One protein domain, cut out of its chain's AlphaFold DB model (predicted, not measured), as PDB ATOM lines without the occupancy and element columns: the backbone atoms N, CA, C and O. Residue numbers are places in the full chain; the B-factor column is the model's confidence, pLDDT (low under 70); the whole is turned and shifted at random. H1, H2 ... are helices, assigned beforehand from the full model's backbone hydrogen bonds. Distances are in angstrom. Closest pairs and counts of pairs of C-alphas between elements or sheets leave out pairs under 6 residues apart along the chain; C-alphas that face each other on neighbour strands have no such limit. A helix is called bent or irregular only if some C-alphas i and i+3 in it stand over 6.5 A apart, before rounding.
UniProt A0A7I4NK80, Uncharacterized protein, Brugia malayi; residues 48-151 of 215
ATOM      1  N   GLY A  48     179.179 256.132 135.753       95.86
ATOM      2  CA  GLY A  48     178.349 256.803 136.745       95.86
ATOM      3  C   GLY A  48     176.899 256.927 136.273       95.86
ATOM      4  O   GLY A  48     176.576 256.663 135.118       95.86
ATOM      5  N   SER A  49     176.006 257.398 137.146       95.10
ATOM      6  CA  SER A  49     174.597 257.641 136.783       95.10
ATOM      7  C   SER A  49     174.460 258.577 135.570       95.10
ATOM      8  O   SER A  49     173.652 258.333 134.673       95.10
ATOM      9  N   HIS A  50     175.297 259.614 135.499       95.07
ATOM     10  CA  HIS A  50     175.265 260.638 134.453       95.07
ATOM     11  C   HIS A  50     175.594 260.118 133.042       95.07
ATOM     12  O   HIS A  50     175.029 260.631 132.082       95.07
ATOM     13  N   ASN A  51     176.451 259.098 132.910       95.35
ATOM     14  CA  ASN A  51     176.889 258.543 131.621       95.35
ATOM     15  C   ASN A  51     176.385 257.104 131.376       95.35
ATOM     16  O   ASN A  51     176.679 256.509 130.341       95.35
ATOM     17  N   LEU A  52     175.572 256.546 132.285       94.89
ATOM     18  CA  LEU A  52     175.070 255.172 132.196       94.89
ATOM     19  C   LEU A  52     174.289 254.891 130.901       94.89
ATOM     20  O   LEU A  52     174.450 253.827 130.310       94.89
ATOM     21  N   ILE A  53     173.442 255.827 130.454       94.40
ATOM     22  CA  ILE A  53     172.651 255.658 129.221       94.40
ATOM     23  C   ILE A  53     173.578 255.506 128.015       94.40
ATOM     24  O   ILE A  53     173.395 254.600 127.200       94.40
ATOM     25  N   GLU A  54     174.578 256.378 127.920       93.21
ATOM     26  CA  GLU A  54     175.570 256.361 126.852       93.21
ATOM     27  C   GLU A  54     176.392 255.073 126.896       93.21
ATOM     28  O   GLU A  54     176.504 254.393 125.877       93.21
ATOM     29  N   PHE A  55     176.846 254.667 128.086       94.15
ATOM     30  CA  PHE A  55     177.553 253.407 128.289       94.15
ATOM     31  C   PHE A  55     176.720 252.213 127.799       94.15
ATOM     32  O   PHE A  55     177.168 251.452 126.939       94.15
ATOM     33  N   CYS A  56     175.485 252.064 128.295       94.04
ATOM     34  CA  CYS A  56     174.623 250.935 127.950       94.04
ATOM     35  C   CYS A  56     174.291 250.924 126.454       94.04
ATOM     36  O   CYS A  56     174.295 249.859 125.830       94.04
ATOM     37  N   SER A  57     174.028 252.094 125.865       92.57
ATOM     38  CA  SER A  57     173.751 252.229 124.434       92.57
ATOM     39  C   SER A  57     174.967 251.839 123.596       92.57
ATOM     40  O   SER A  57     174.855 250.984 122.719       92.57
ATOM     41  N   HIS A  58     176.138 252.402 123.900       91.71
ATOM     42  CA  HIS A  58     177.372 252.147 123.166       91.71
ATOM     43  C   HIS A  58     177.791 250.674 123.245       91.71
ATOM     44  O   HIS A  58     178.090 250.064 122.217       91.71
ATOM     45  N   TYR A  59     177.743 250.065 124.433       92.44
ATOM     46  CA  TYR A  59     178.046 248.641 124.588       92.44
ATOM     47  C   TYR A  59     177.078 247.758 123.802       92.44
ATOM     48  O   TYR A  59     177.512 246.848 123.102       92.44
ATOM     49  N   THR A  60     175.777 248.042 123.871       92.15
ATOM     50  CA  THR A  60     174.754 247.235 123.188       92.15
ATOM     51  C   THR A  60     174.859 247.345 121.668       92.15
ATOM     52  O   THR A  60     174.726 246.345 120.967       92.15
ATOM     53  N   GLN A  61     175.073 248.555 121.149       90.20
ATOM     54  CA  GLN A  61     175.012 248.829 119.712       90.20
ATOM     55  C   GLN A  61     176.337 248.574 118.993       90.20
ATOM     56  O   GLN A  61     176.315 248.238 117.811       90.20
ATOM     57  N   ASN A  62     177.471 248.697 119.689       90.93
ATOM     58  CA  ASN A  62     178.793 248.593 119.075       90.93
ATOM     59  C   ASN A  62     179.550 247.364 119.583       90.93
ATOM     60  O   ASN A  62     179.755 246.411 118.833       90.93
ATOM     61  N   ILE A  63     179.930 247.355 120.864       91.86
ATOM     62  CA  ILE A  63     180.899 246.383 121.394       91.86
ATOM     63  C   ILE A  63     180.318 244.971 121.431       91.86
ATOM     64  O   ILE A  63     180.912 244.041 120.892       91.86
ATOM     65  N   LEU A  64     179.142 244.793 122.032       91.78
ATOM     66  CA  LEU A  64     178.543 243.468 122.206       91.78
ATOM     67  C   LEU A  64     177.965 242.931 120.899       91.78
ATOM     68  O   LEU A  64     178.028 241.729 120.651       91.78
ATOM     69  N   LEU A  65     177.481 243.814 120.023       90.42
ATOM     70  CA  LEU A  65     177.088 243.434 118.670       90.42
ATOM     71  C   LEU A  65     178.296 242.960 117.842       90.42
ATOM     72  O   LEU A  65     178.201 241.949 117.146       90.42
ATOM     73  N   CYS A  66     179.432 243.659 117.937       90.68
ATOM     74  CA  CYS A  66     180.694 243.223 117.341       90.68
ATOM     75  C   CYS A  66     181.127 241.863 117.899       90.68
ATOM     76  O   CYS A  66     181.426 240.950 117.126       90.68
ATOM     77  N   LEU A  67     181.080 241.701 119.223       90.13
ATOM     78  CA  LEU A  67     181.484 240.471 119.893       90.13
ATOM     79  C   LEU A  67     180.627 239.290 119.433       90.13
ATOM     80  O   LEU A  67     181.157 238.279 118.984       90.13
ATOM     81  N   ALA A  68     179.304 239.447 119.437       88.44
ATOM     82  CA  ALA A  68     178.380 238.441 118.928       88.44
ATOM     83  C   ALA A  68     178.692 238.047 117.477       88.44
ATOM     84  O   ALA A  68     178.724 236.862 117.154       88.44
ATOM     85  N   LYS A  69     178.987 239.024 116.611       87.10
ATOM     86  CA  LYS A  69     179.354 238.767 115.213       87.10
ATOM     87  C   LYS A  69     180.659 237.973 115.088       87.10
ATOM     88  O   LYS A  69     180.694 237.036 114.293       87.10
ATOM     89  N   LYS A  70     181.713 238.327 115.835       87.27
ATOM     90  CA  LYS A  70     182.997 237.591 115.822       87.27
ATOM     91  C   LYS A  70     182.831 236.150 116.309       87.27
ATOM     92  O   LYS A  70     183.501 235.252 115.820       87.27
ATOM     93  N   LEU A  71     181.871 235.933 117.202       82.63
ATOM     94  CA  LEU A  71     181.533 234.630 117.763       82.63
ATOM     95  C   LEU A  71     180.496 233.843 116.936       82.63
ATOM     96  O   LEU A  71     180.002 232.809 117.378       82.63
ATOM     97  N   GLY A  72     180.127 234.324 115.744       80.63
ATOM     98  CA  GLY A  72     179.173 233.639 114.864       80.63
ATOM     99  C   GLY A  72     177.724 233.631 115.371       80.63
ATOM    100  O   GLY A  72     176.897 232.877 114.859       80.63
ATOM    101  N   LEU A  73     177.394 234.469 116.358       80.76
ATOM    102  CA  LEU A  73     176.040 234.628 116.882       80.76
ATOM    103  C   LEU A  73     175.196 235.543 115.976       80.76
ATOM    104  O   LEU A  73     175.696 236.325 115.163       80.76
ATOM    105  N   THR A  74     173.870 235.436 116.095       68.61
ATOM    106  CA  THR A  74     172.924 236.186 115.257       68.61
ATOM    107  C   THR A  74     172.975 237.699 115.525       68.61
ATOM    108  O   THR A  74     173.245 238.150 116.634       68.61
ATOM    109  N   LYS A  75     172.668 238.510 114.500       61.77
ATOM    110  CA  LYS A  75     172.800 239.984 114.537       61.77
ATOM    111  C   LYS A  75     171.861 240.706 115.515       61.77
ATOM    112  O   LYS A  75     172.048 241.892 115.749       61.77
ATOM    113  N   SER A  76     170.831 240.050 116.042       65.47
ATOM    114  CA  SER A  76     169.841 240.687 116.917       65.47
ATOM    115  C   SER A  76     169.698 239.903 118.213       65.47
ATOM    116  O   SER A  76     168.822 239.046 118.351       65.47
ATOM    117  N   MET A  77     170.580 240.200 119.159       76.34
ATOM    118  CA  MET A  77     170.509 239.680 120.518       76.34
ATOM    119  C   MET A  77     169.774 240.683 121.409       76.34
ATOM    120  O   MET A  77     169.909 241.896 121.252       76.34
ATOM    121  N   SER A  78     168.959 240.179 122.337       84.18
ATOM    122  CA  SER A  78     168.358 241.039 123.359       84.18
ATOM    123  C   SER A  78     169.427 241.495 124.357       84.18
ATOM    124  O   SER A  78     170.437 240.810 124.531       84.18
ATOM    125  N   VAL A  79     169.181 242.592 125.078       85.68
ATOM    126  CA  VAL A  79     170.073 243.066 126.155       85.68
ATOM    127  C   VAL A  79     170.321 241.959 127.192       85.68
ATOM    128  O   VAL A  79     171.446 241.744 127.634       85.68
ATOM    129  N   SER A  80     169.300 241.159 127.514       84.37
ATOM    130  CA  SER A  80     169.445 240.001 128.405       84.37
ATOM    131  C   SER A  80     170.336 238.905 127.811       84.37
ATOM    132  O   SER A  80     171.084 238.261 128.538       84.37
ATOM    133  N   THR A  81     170.296 238.697 126.495       85.28
ATOM    134  CA  THR A  81     171.163 237.724 125.814       85.28
ATOM    135  C   THR A  81     172.614 238.206 125.769       85.28
ATOM    136  O   THR A  81     173.525 237.408 125.956       85.28
ATOM    137  N   PHE A  82     172.840 239.506 125.579       90.05
ATOM    138  CA  PHE A  82     174.174 240.100 125.677       90.05
ATOM    139  C   PHE A  82     174.755 240.024 127.095       90.05
ATOM    140  O   PHE A  82     175.939 239.744 127.253       90.05
ATOM    141  N   SER A  83     173.920 240.190 128.124       89.98
ATOM    142  CA  SER A  83     174.319 239.945 129.515       89.98
ATOM    143  C   SER A  83     174.821 238.507 129.713       89.98
ATOM    144  O   SER A  83     175.904 238.298 130.255       89.98
ATOM    145  N   LEU A  84     174.095 237.513 129.186       86.62
ATOM    146  CA  LEU A  84     174.522 236.109 129.246       86.62
ATOM    147  C   LEU A  84     175.834 235.861 128.492       86.62
ATOM    148  O   LEU A  84     176.682 235.129 128.991       86.62
ATOM    149  N   LEU A  85     176.021 236.490 127.328       87.14
ATOM    150  CA  LEU A  85     177.267 236.388 126.567       87.14
ATOM    151  C   LEU A  85     178.472 236.842 127.404       87.14
ATOM    152  O   LEU A  85     179.480 236.146 127.451       87.14
ATOM    153  N   LEU A  86     178.354 237.966 128.116       90.80
ATOM    154  CA  LEU A  86     179.424 238.462 128.986       90.80
ATOM    155  C   LEU A  86     179.731 237.518 130.155       90.80
ATOM    156  O   LEU A  86     180.898 237.344 130.498       90.80
ATOM    157  N   VAL A  87     178.711 236.881 130.738       86.99
ATOM    158  CA  VAL A  87     178.896 235.873 131.799       86.99
ATOM    159  C   VAL A  87     179.639 234.642 131.273       86.99
ATOM    160  O   VAL A  87     180.528 234.129 131.950       86.99
ATOM    161  N   VAL A  88     179.319 234.186 130.058       83.38
ATOM    162  CA  VAL A  88     180.054 233.087 129.407       83.38
ATOM    163  C   VAL A  88     181.513 233.483 129.184       83.38
ATOM    164  O   VAL A  88     182.412 232.745 129.574       83.38
ATOM    165  N   CYS A  89     181.757 234.685 128.663       84.38
ATOM    166  CA  CYS A  89     183.110 235.192 128.446       84.38
ATOM    167  C   CYS A  89     183.931 235.307 129.738       84.38
ATOM    168  O   CYS A  89     185.122 234.991 129.741       84.38
ATOM    169  N   GLU A  90     183.315 235.728 130.849       85.78
ATOM    170  CA  GLU A  90     183.949 235.710 132.175       85.78
ATOM    171  C   GLU A  90     184.340 234.279 132.579       85.78
ATOM    172  O   GLU A  90     185.478 234.038 132.995       85.78
ATOM    173  N   ALA A  91     183.410 233.328 132.447       81.82
ATOM    174  CA  ALA A  91     183.612 231.938 132.848       81.82
ATOM    175  C   ALA A  91     184.728 231.251 132.044       81.82
ATOM    176  O   ALA A  91     185.586 230.593 132.635       81.82
ATOM    177  N   GLU A  92     184.762 231.449 130.725       77.46
ATOM    178  CA  GLU A  92     185.810 230.910 129.848       77.46
ATOM    179  C   GLU A  92     187.184 231.489 130.182       77.46
ATOM    180  O   GLU A  92     188.168 230.759 130.301       77.46
ATOM    181  N   THR A  93     187.248 232.801 130.418       73.71
ATOM    182  CA  THR A  93     188.497 233.485 130.768       73.71
ATOM    183  C   THR A  93     189.058 232.978 132.095       73.71
ATOM    184  O   THR A  93     190.262 232.770 132.217       73.71
ATOM    185  N   LYS A  94     188.198 232.707 133.084       69.65
ATOM    186  CA  LYS A  94     188.610 232.138 134.376       69.65
ATOM    187  C   LYS A  94     189.260 230.755 134.237       69.65
ATOM    188  O   LYS A  94     190.090 230.394 135.070       69.65
ATOM    189  N   GLY A  95     188.895 229.990 133.207       64.43
ATOM    190  CA  GLY A  95     189.490 228.686 132.909       64.43
ATOM    191  C   GLY A  95     190.877 228.760 132.261       64.43
ATOM    192  O   GLY A  95     191.591 227.759 132.241       64.43
ATOM    193  N   ASN A  96     191.284 229.923 131.747       64.33
ATOM    194  CA  ASN A  96     192.540 230.075 131.026       64.33
ATOM    195  C   ASN A  96     193.682 230.523 131.958       64.33
ATOM    196  O   ASN A  96     193.717 231.663 132.421       64.33
ATOM    197  N   ILE A  97     194.647 229.626 132.195       57.56
ATOM    198  CA  ILE A  97     195.788 229.808 133.117       57.56
ATOM    199  C   ILE A  97     196.665 231.014 132.736       57.56
ATOM    200  O   ILE A  97     197.289 231.613 133.610       57.56
ATOM    201  N   SER A  98     196.712 231.396 131.456       64.36
ATOM    202  CA  SER A  98     197.515 232.538 131.001       64.36
ATOM    203  C   SER A  98     196.855 233.900 131.245       64.36
ATOM    204  O   SER A  98     197.494 234.931 131.033       64.36
ATOM    205  N   THR A  99     195.594 233.936 131.689       65.80
ATOM    206  CA  THR A  99     194.877 235.199 131.900       65.80
ATOM    207  C   THR A  99     195.327 235.892 133.177       65.80
ATOM    208  O   THR A  99     195.490 235.280 134.233       65.80
ATOM    209  N   THR A 100     195.526 237.207 133.097       77.35
ATOM    210  CA  THR A 100     195.914 237.983 134.275       77.35
ATOM    211  C   THR A 100     194.715 238.170 135.210       77.35
ATOM    212  O   THR A 100     193.556 238.224 134.790       77.35
ATOM    213  N   ILE A 101     194.998 238.336 136.505       79.97
ATOM    214  CA  ILE A 101     193.985 238.663 137.526       79.97
ATOM    215  C   ILE A 101     193.204 239.935 137.146       79.97
ATOM    216  O   ILE A 101     192.027 240.076 137.479       79.97
ATOM    217  N   GLU A 102     193.855 240.864 136.449       81.65
ATOM    218  CA  GLU A 102     193.249 242.104 135.973       81.65
ATOM    219  C   GLU A 102     192.176 241.845 134.914       81.65
ATOM    220  O   GLU A 102     191.054 242.314 135.072       81.65
ATOM    221  N   VAL A 103     192.466 241.009 133.913       83.71
ATOM    222  CA  VAL A 103     191.505 240.628 132.867       83.71
ATOM    223  C   VAL A 103     190.246 239.998 133.468       83.71
ATOM    224  O   VAL A 103     189.123 240.391 133.139       83.71
ATOM    225  N   GLN A 104     190.428 239.057 134.398       83.22
ATOM    226  CA  GLN A 104     189.313 238.399 135.082       83.22
ATOM    227  C   GLN A 104     188.471 239.400 135.880       83.22
ATOM    228  O   GLN A 104     187.241 239.339 135.869       83.22
ATOM    229  N   ARG A 105     189.125 240.359 136.551       86.94
ATOM    230  CA  ARG A 105     188.442 241.429 137.284       86.94
ATOM    231  C   ARG A 105     187.631 242.316 136.341       86.94
ATOM    232  O   ARG A 105     186.471 242.582 136.646       86.94
ATOM    233  N   THR A 106     188.210 242.743 135.220       87.30
ATOM    234  CA  THR A 106     187.549 243.617 134.244       87.30
ATOM    235  C   THR A 106     186.321 242.949 133.639       87.30
ATOM    236  O   THR A 106     185.254 243.561 133.621       87.30
ATOM    237  N   LEU A 107     186.419 241.688 133.204       88.37
ATOM    238  CA  LEU A 107     185.270 240.976 132.633       88.37
ATOM    239  C   LEU A 107     184.165 240.737 133.657       88.37
ATOM    240  O   LEU A 107     183.001 240.990 133.360       88.37
ATOM    241  N   LYS A 108     184.520 240.328 134.878       90.92
ATOM    242  CA  LYS A 108     183.555 240.185 135.972       90.92
ATOM    243  C   LYS A 108     182.844 241.504 136.270       90.92
ATOM    244  O   LYS A 108     181.629 241.528 136.477       90.92
ATOM    245  N   HIS A 109     183.595 242.603 136.319       93.23
ATOM    246  CA  HIS A 109     183.033 243.926 136.569       93.23
ATOM    247  C   HIS A 109     182.078 244.333 135.444       93.23
ATOM    248  O   HIS A 109     180.925 244.663 135.715       93.23
ATOM    249  N   LEU A 110     182.515 244.196 134.190       93.78
ATOM    250  CA  LEU A 110     181.722 244.475 132.999       93.78
ATOM    251  C   LEU A 110     180.434 243.644 132.941       93.78
ATOM    252  O   LEU A 110     179.359 244.204 132.726       93.78
ATOM    253  N   ALA A 111     180.527 242.327 133.140       93.51
ATOM    254  CA  ALA A 111     179.384 241.422 133.078       93.51
ATOM    255  C   ALA A 111     178.299 241.842 134.075       93.51
ATOM    256  O   ALA A 111     177.131 241.969 133.714       93.51
ATOM    257  N   ARG A 112     178.691 242.147 135.316       94.62
ATOM    258  CA  ARG A 112     177.756 242.589 136.358       94.62
ATOM    259  C   ARG A 112     177.194 243.975 136.094       94.62
ATOM    260  O   ARG A 112     176.003 244.195 136.291       94.62
ATOM    261  N   LEU A 113     178.038 244.905 135.662       95.13
ATOM    262  CA  LEU A 113     177.630 246.269 135.358       95.13
ATOM    263  C   LEU A 113     176.577 246.263 134.244       95.13
ATOM    264  O   LEU A 113     175.485 246.802 134.423       95.13
ATOM    265  N   TYR A 114     176.846 245.562 133.143       95.50
ATOM    266  CA  TYR A 114     175.895 245.437 132.045       95.50
ATOM    267  C   TYR A 114     174.626 244.676 132.463       95.50
ATOM    268  O   TYR A 114     173.515 245.127 132.179       95.50
ATOM    269  N   ALA A 115     174.754 243.566 133.197       92.61
ATOM    270  CA  ALA A 115     173.608 242.795 133.675       92.61
ATOM    271  C   ALA A 115     172.667 243.638 134.546       92.61
ATOM    272  O   ALA A 115     171.479 243.766 134.250       92.61
ATOM    273  N   TYR A 116     173.187 244.236 135.615       92.23
ATOM    274  CA  TYR A 116     172.339 244.857 136.628       92.23
ATOM    275  C   TYR A 116     171.962 246.292 136.301       92.23
ATOM    276  O   TYR A 116     170.908 246.732 136.746       92.23
ATOM    277  N   LEU A 117     172.768 247.017 135.524       92.22
ATOM    278  CA  LEU A 117     172.487 248.421 135.224       92.22
ATOM    279  C   LEU A 117     171.891 248.622 133.832       92.22
ATOM    280  O   LEU A 117     171.109 249.552 133.671       92.22
ATOM    281  N   CYS A 118     172.191 247.749 132.861       92.41
ATOM    282  CA  CYS A 118     171.651 247.849 131.501       92.41
ATOM    283  C   CYS A 118     170.526 246.843 131.214       92.41
ATOM    284  O   CYS A 118     169.572 247.188 130.519       92.41
ATOM    285  N   ALA A 119     170.623 245.602 131.711       90.91
ATOM    286  CA  ALA A 119     169.692 244.530 131.339       90.91
ATOM    287  C   ALA A 119     168.505 244.359 132.297       90.91
ATOM    288  O   ALA A 119     167.384 244.145 131.838       90.91
ATOM    289  N   TYR A 120     168.747 244.406 133.610       87.60
ATOM    290  CA  TYR A 120     167.739 244.075 134.627       87.60
ATOM    291  C   TYR A 120     167.133 245.283 135.339       87.60
ATOM    292  O   TYR A 120     166.105 245.145 135.997       87.60
ATOM    293  N   SER A 121     167.716 246.468 135.165       85.53
ATOM    294  CA  SER A 121     167.191 247.708 135.737       85.53
ATOM    295  C   SER A 121     166.613 248.624 134.669       85.53
ATOM    296  O   SER A 121     166.997 248.586 133.500       85.53
ATOM    297  N   ASN A 122     165.717 249.517 135.088       87.04
ATOM    298  CA  ASN A 122     165.331 250.645 134.257       87.04
ATOM    299  C   ASN A 122     166.463 251.682 134.249       87.04
ATOM    300  O   ASN A 122     166.648 252.430 135.211       87.04
ATOM    301  N   ILE A 123     167.201 251.739 133.140       88.99
ATOM    302  CA  ILE A 123     168.340 252.648 132.953       88.99
ATOM    303  C   ILE A 123     167.931 254.113 133.178       88.99
ATOM    304  O   ILE A 123     168.699 254.886 133.745       88.99
ATOM    305  N   MET A 124     166.710 254.503 132.787       88.48
ATOM    306  CA  MET A 124     166.232 255.880 132.965       88.48
ATOM    307  C   MET A 124     166.030 256.240 134.436       88.48
ATOM    308  O   MET A 124     166.264 257.390 134.813       88.48
ATOM    309  N   ASP A 125     165.615 255.275 135.259       88.53
ATOM    310  CA  ASP A 125     165.465 255.489 136.696       88.53
ATOM    311  C   ASP A 125     166.841 255.588 137.357       88.53
ATOM    312  O   ASP A 125     167.067 256.512 138.127       88.53
ATOM    313  N   LEU A 126     167.799 254.733 136.981       90.21
ATOM    314  CA  LEU A 126     169.182 254.797 137.480       90.21
ATOM    315  C   LEU A 126     169.922 256.074 137.078       90.21
ATOM    316  O   LEU A 126     170.710 256.613 137.851       90.21
ATOM    317  N   HIS A 127     169.678 256.563 135.864       90.70
ATOM    318  CA  HIS A 127     170.261 257.809 135.389       90.70
ATOM    319  C   HIS A 127     169.796 259.012 136.224       90.70
ATOM    320  O   HIS A 127     170.574 259.927 136.487       90.70
ATOM    321  N   ARG A 128     168.529 259.008 136.661       89.69
ATOM    322  CA  ARG A 128     167.919 260.108 137.428       89.69
ATOM    323  C   ARG A 128     168.128 259.972 138.934       89.69
ATOM    324  O   ARG A 128     168.363 260.970 139.609       89.69
ATOM    325  N   ASP A 129     168.029 258.758 139.455       90.50
ATOM    326  CA  ASP A 129     168.153 258.434 140.871       90.50
ATOM    327  C   ASP A 129     169.579 257.952 141.170       90.50
ATOM    328  O   ASP A 129     169.903 256.761 141.130       90.50
ATOM    329  N   THR A 130     170.457 258.918 141.449       92.22
ATOM    330  CA  THR A 130     171.876 258.637 141.712       92.22
ATOM    331  C   THR A 130     172.076 257.826 142.993       92.22
ATOM    332  O   THR A 130     173.007 257.026 143.055       92.22
ATOM    333  N   GLU A 131     171.200 257.970 143.991       91.77
ATOM    334  CA  GLU A 131     171.257 257.166 145.216       91.77
ATOM    335  C   GLU A 131     170.963 255.695 144.899       91.77
ATOM    336  O   GLU A 131     171.715 254.803 145.300       91.77
ATOM    337  N   CYS A 132     169.932 255.440 144.088       89.92
ATOM    338  CA  CYS A 132     169.614 254.089 143.647       89.92
ATOM    339  C   CYS A 132     170.733 253.467 142.804       89.92
ATOM    340  O   CYS A 132     171.120 252.315 143.025       89.92
ATOM    341  N   PHE A 133     171.310 254.244 141.881       93.71
ATOM    342  CA  PHE A 133     172.485 253.825 141.121       93.71
ATOM    343  C   PHE A 133     173.644 253.429 142.038       93.71
ATOM    344  O   PHE A 133     174.202 252.344 141.885       93.71
ATOM    345  N   GLN A 134     173.997 254.268 143.015       94.12
ATOM    346  CA  GLN A 134     175.094 253.989 143.945       94.12
ATOM    347  C   GLN A 134     174.825 252.737 144.782       94.12
ATOM    348  O   GLN A 134     175.733 251.927 144.995       94.12
ATOM    349  N   TYR A 135     173.579 252.546 145.220       92.01
ATOM    350  CA  TYR A 135     173.163 251.350 145.942       92.01
ATOM    351  C   TYR A 135     173.368 250.084 145.102       92.01
ATOM    352  O   TYR A 135     174.026 249.146 145.562       92.01
ATOM    353  N   LEU A 136     172.873 250.063 143.858       92.07
ATOM    354  CA  LEU A 136     173.031 248.912 142.966       92.07
ATOM    355  C   LEU A 136     174.475 248.688 142.539       92.07
ATOM    356  O   LEU A 136     174.936 247.549 142.537       92.07
ATOM    357  N   MET A 137     175.216 249.751 142.239       94.60
ATOM    358  CA  MET A 137     176.637 249.659 141.920       94.60
ATOM    359  C   MET A 137     177.389 248.971 143.065       94.60
ATOM    360  O   MET A 137     178.082 247.972 142.867       94.60
ATOM    361  N   LYS A 138     177.183 249.429 144.303       93.86
ATOM    362  CA  LYS A 138     177.826 248.836 145.477       93.86
ATOM    363  C   LYS A 138     177.373 247.397 145.721       93.86
ATOM    364  O   LYS A 138     178.210 246.529 145.952       93.86
ATOM    365  N   ARG A 139     176.066 247.130 145.725       92.13
ATOM    366  CA  ARG A 139     175.511 245.829 146.131       92.13
ATOM    367  C   ARG A 139     175.655 244.757 145.051       92.13
ATOM    368  O   ARG A 139     176.025 243.636 145.371       92.13
ATOM    369  N   CYS A 140     175.379 245.105 143.801       92.88
ATOM    370  CA  CYS A 140     175.193 244.145 142.716       92.88
ATOM    371  C   CYS A 140     176.385 244.063 141.762       92.88
ATOM    372  O   CYS A 140     176.624 243.015 141.165       92.88
ATOM    373  N   VAL A 141     177.160 245.142 141.629       93.14
ATOM    374  CA  VAL A 141     178.311 245.169 140.719       93.14
ATOM    375  C   VAL A 141     179.612 244.878 141.469       93.14
ATOM    376  O   VAL A 141     180.321 243.919 141.143       93.14
ATOM    377  N   LEU A 142     179.911 245.673 142.498       91.88
ATOM    378  CA  LEU A 142     181.185 245.605 143.223       91.88
ATOM    379  C   LEU A 142     181.239 244.448 144.233       91.88
ATOM    380  O   LEU A 142     182.264 243.776 144.350       91.88
ATOM    381  N   ASN A 143     180.133 244.176 144.927       90.05
ATOM    382  CA  ASN A 143     180.022 243.070 145.881       90.05
ATOM    383  C   ASN A 143     179.474 241.795 145.230       90.05
ATOM    384  O   ASN A 143     179.198 241.750 144.033       90.05
ATOM    385  N   MET A 144     179.375 240.706 145.992       87.24
ATOM    386  CA  MET A 144     178.703 239.494 145.520       87.24
ATOM    387  C   MET A 144     177.197 239.777 145.382       87.24
ATOM    388  O   MET A 144     176.570 240.075 146.399       87.24
ATOM    389  N   PRO A 145     176.626 239.726 144.162       87.37
ATOM    390  CA  PRO A 145     175.203 239.954 143.974       87.37
ATOM    391  C   PRO A 145     174.401 238.803 144.581       87.37
ATOM    392  O   PRO A 145     174.856 237.658 144.601       87.37
ATOM    393  N   ASP A 146     173.194 239.116 145.030       85.49
ATOM    394  CA  ASP A 146     172.171 238.142 145.394       85.49
ATOM    395  C   ASP A 146     170.959 238.286 144.459       85.49
ATOM    396  O   ASP A 146     170.910 239.175 143.602       85.49
ATOM    397  N   ASP A 147     169.957 237.427 144.633       80.45
ATOM    398  CA  ASP A 147     168.768 237.398 143.776       80.45
ATOM    399  C   ASP A 147     167.993 238.729 143.768       80.45
ATOM    400  O   ASP A 147     167.282 239.025 142.805       80.45
ATOM    401  N   SER A 148     168.155 239.581 144.795       80.86
ATOM    402  CA  SER A 148     167.498 240.895 144.832       80.86
ATOM    403  C   SER A 148     168.001 241.832 143.733       80.86
ATOM    404  O   SER A 148     167.255 242.703 143.296       80.86
ATOM    405  N   CYS A 149     169.212 241.618 143.212       85.83
ATOM    406  CA  CYS A 149     169.802 242.436 142.155       85.83
ATOM    407  C   CYS A 149     169.070 242.340 140.806       85.83
ATOM    408  O   CYS A 149     169.173 243.258 139.997       85.83
ATOM    409  N   MET A 150     168.323 241.260 140.553       79.00
ATOM    410  CA  MET A 150     167.539 241.101 139.317       79.00
ATOM    411  C   MET A 150     166.165 241.778 139.380       79.00
ATOM    412  O   MET A 150     165.543 242.005 138.346       79.00
ATOM    413  N   PHE A 151     165.680 242.070 140.588       73.05
ATOM    414  CA  PHE A 151     164.321 242.562 140.834       73.05
ATOM    415  C   PHE A 151     164.310 243.874 141.616       73.05
ATOM    416  O   PHE A 151     163.270 244.291 142.125       73.05
TER     417      PHE A 151
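Overview. This is residues 48 to 151 of the 215 residues of an uncharacterized protein of Brugia malayi (UniProt A0A7I4NK80). What is the shape? H2 and H3 form a helical hairpin; H1 crosses its open end, H5 packs on H3 with H3's residues 109 to 117, short H4 makes a corner with H5 near residues 132 to 133 of H5, and short H6 sits beside residues 136 to 140 of H5. What is printed? 104 residues with six named helices, H1 to H6 in order: all helix, compact, radius of gyration of the C-alphas 13.8 A, spans 38 by 30 by 23 A.

Along the chain. Where are the helices? H1 is residues 52 to 70 (25.3 A), from C-alpha 52 at (175.070, 255.172, 132.196); H2 79 to 95 (25.1 A); H3 101 to 119 (25.7 A); H4 123 to 128; H5 130 to 142; H6 147 to 150, ending at C-alpha 150 (167.539, 241.101, 139.317). Is any irregular? H1 only just: C-alphas 61 and 64 are 6.9 A apart.

Arrangement. What touches H3? Closest C-alphas include Leu 86 of H2 and Ala 111, 5.1 A, at a shallow tilt of 16 degrees, opposite ways. Are backbones complete? Every O i to N i+4 pair is within hydrogen-bond range in H2, H3 and H4; H1 has 13 of 15, H5 8 of 9; H6 is too short.

Size, cuts and confidence. Any cut? The printed part has no cut. Where is pLDDT under 70? Residues 74 to 76 and 94 to 99.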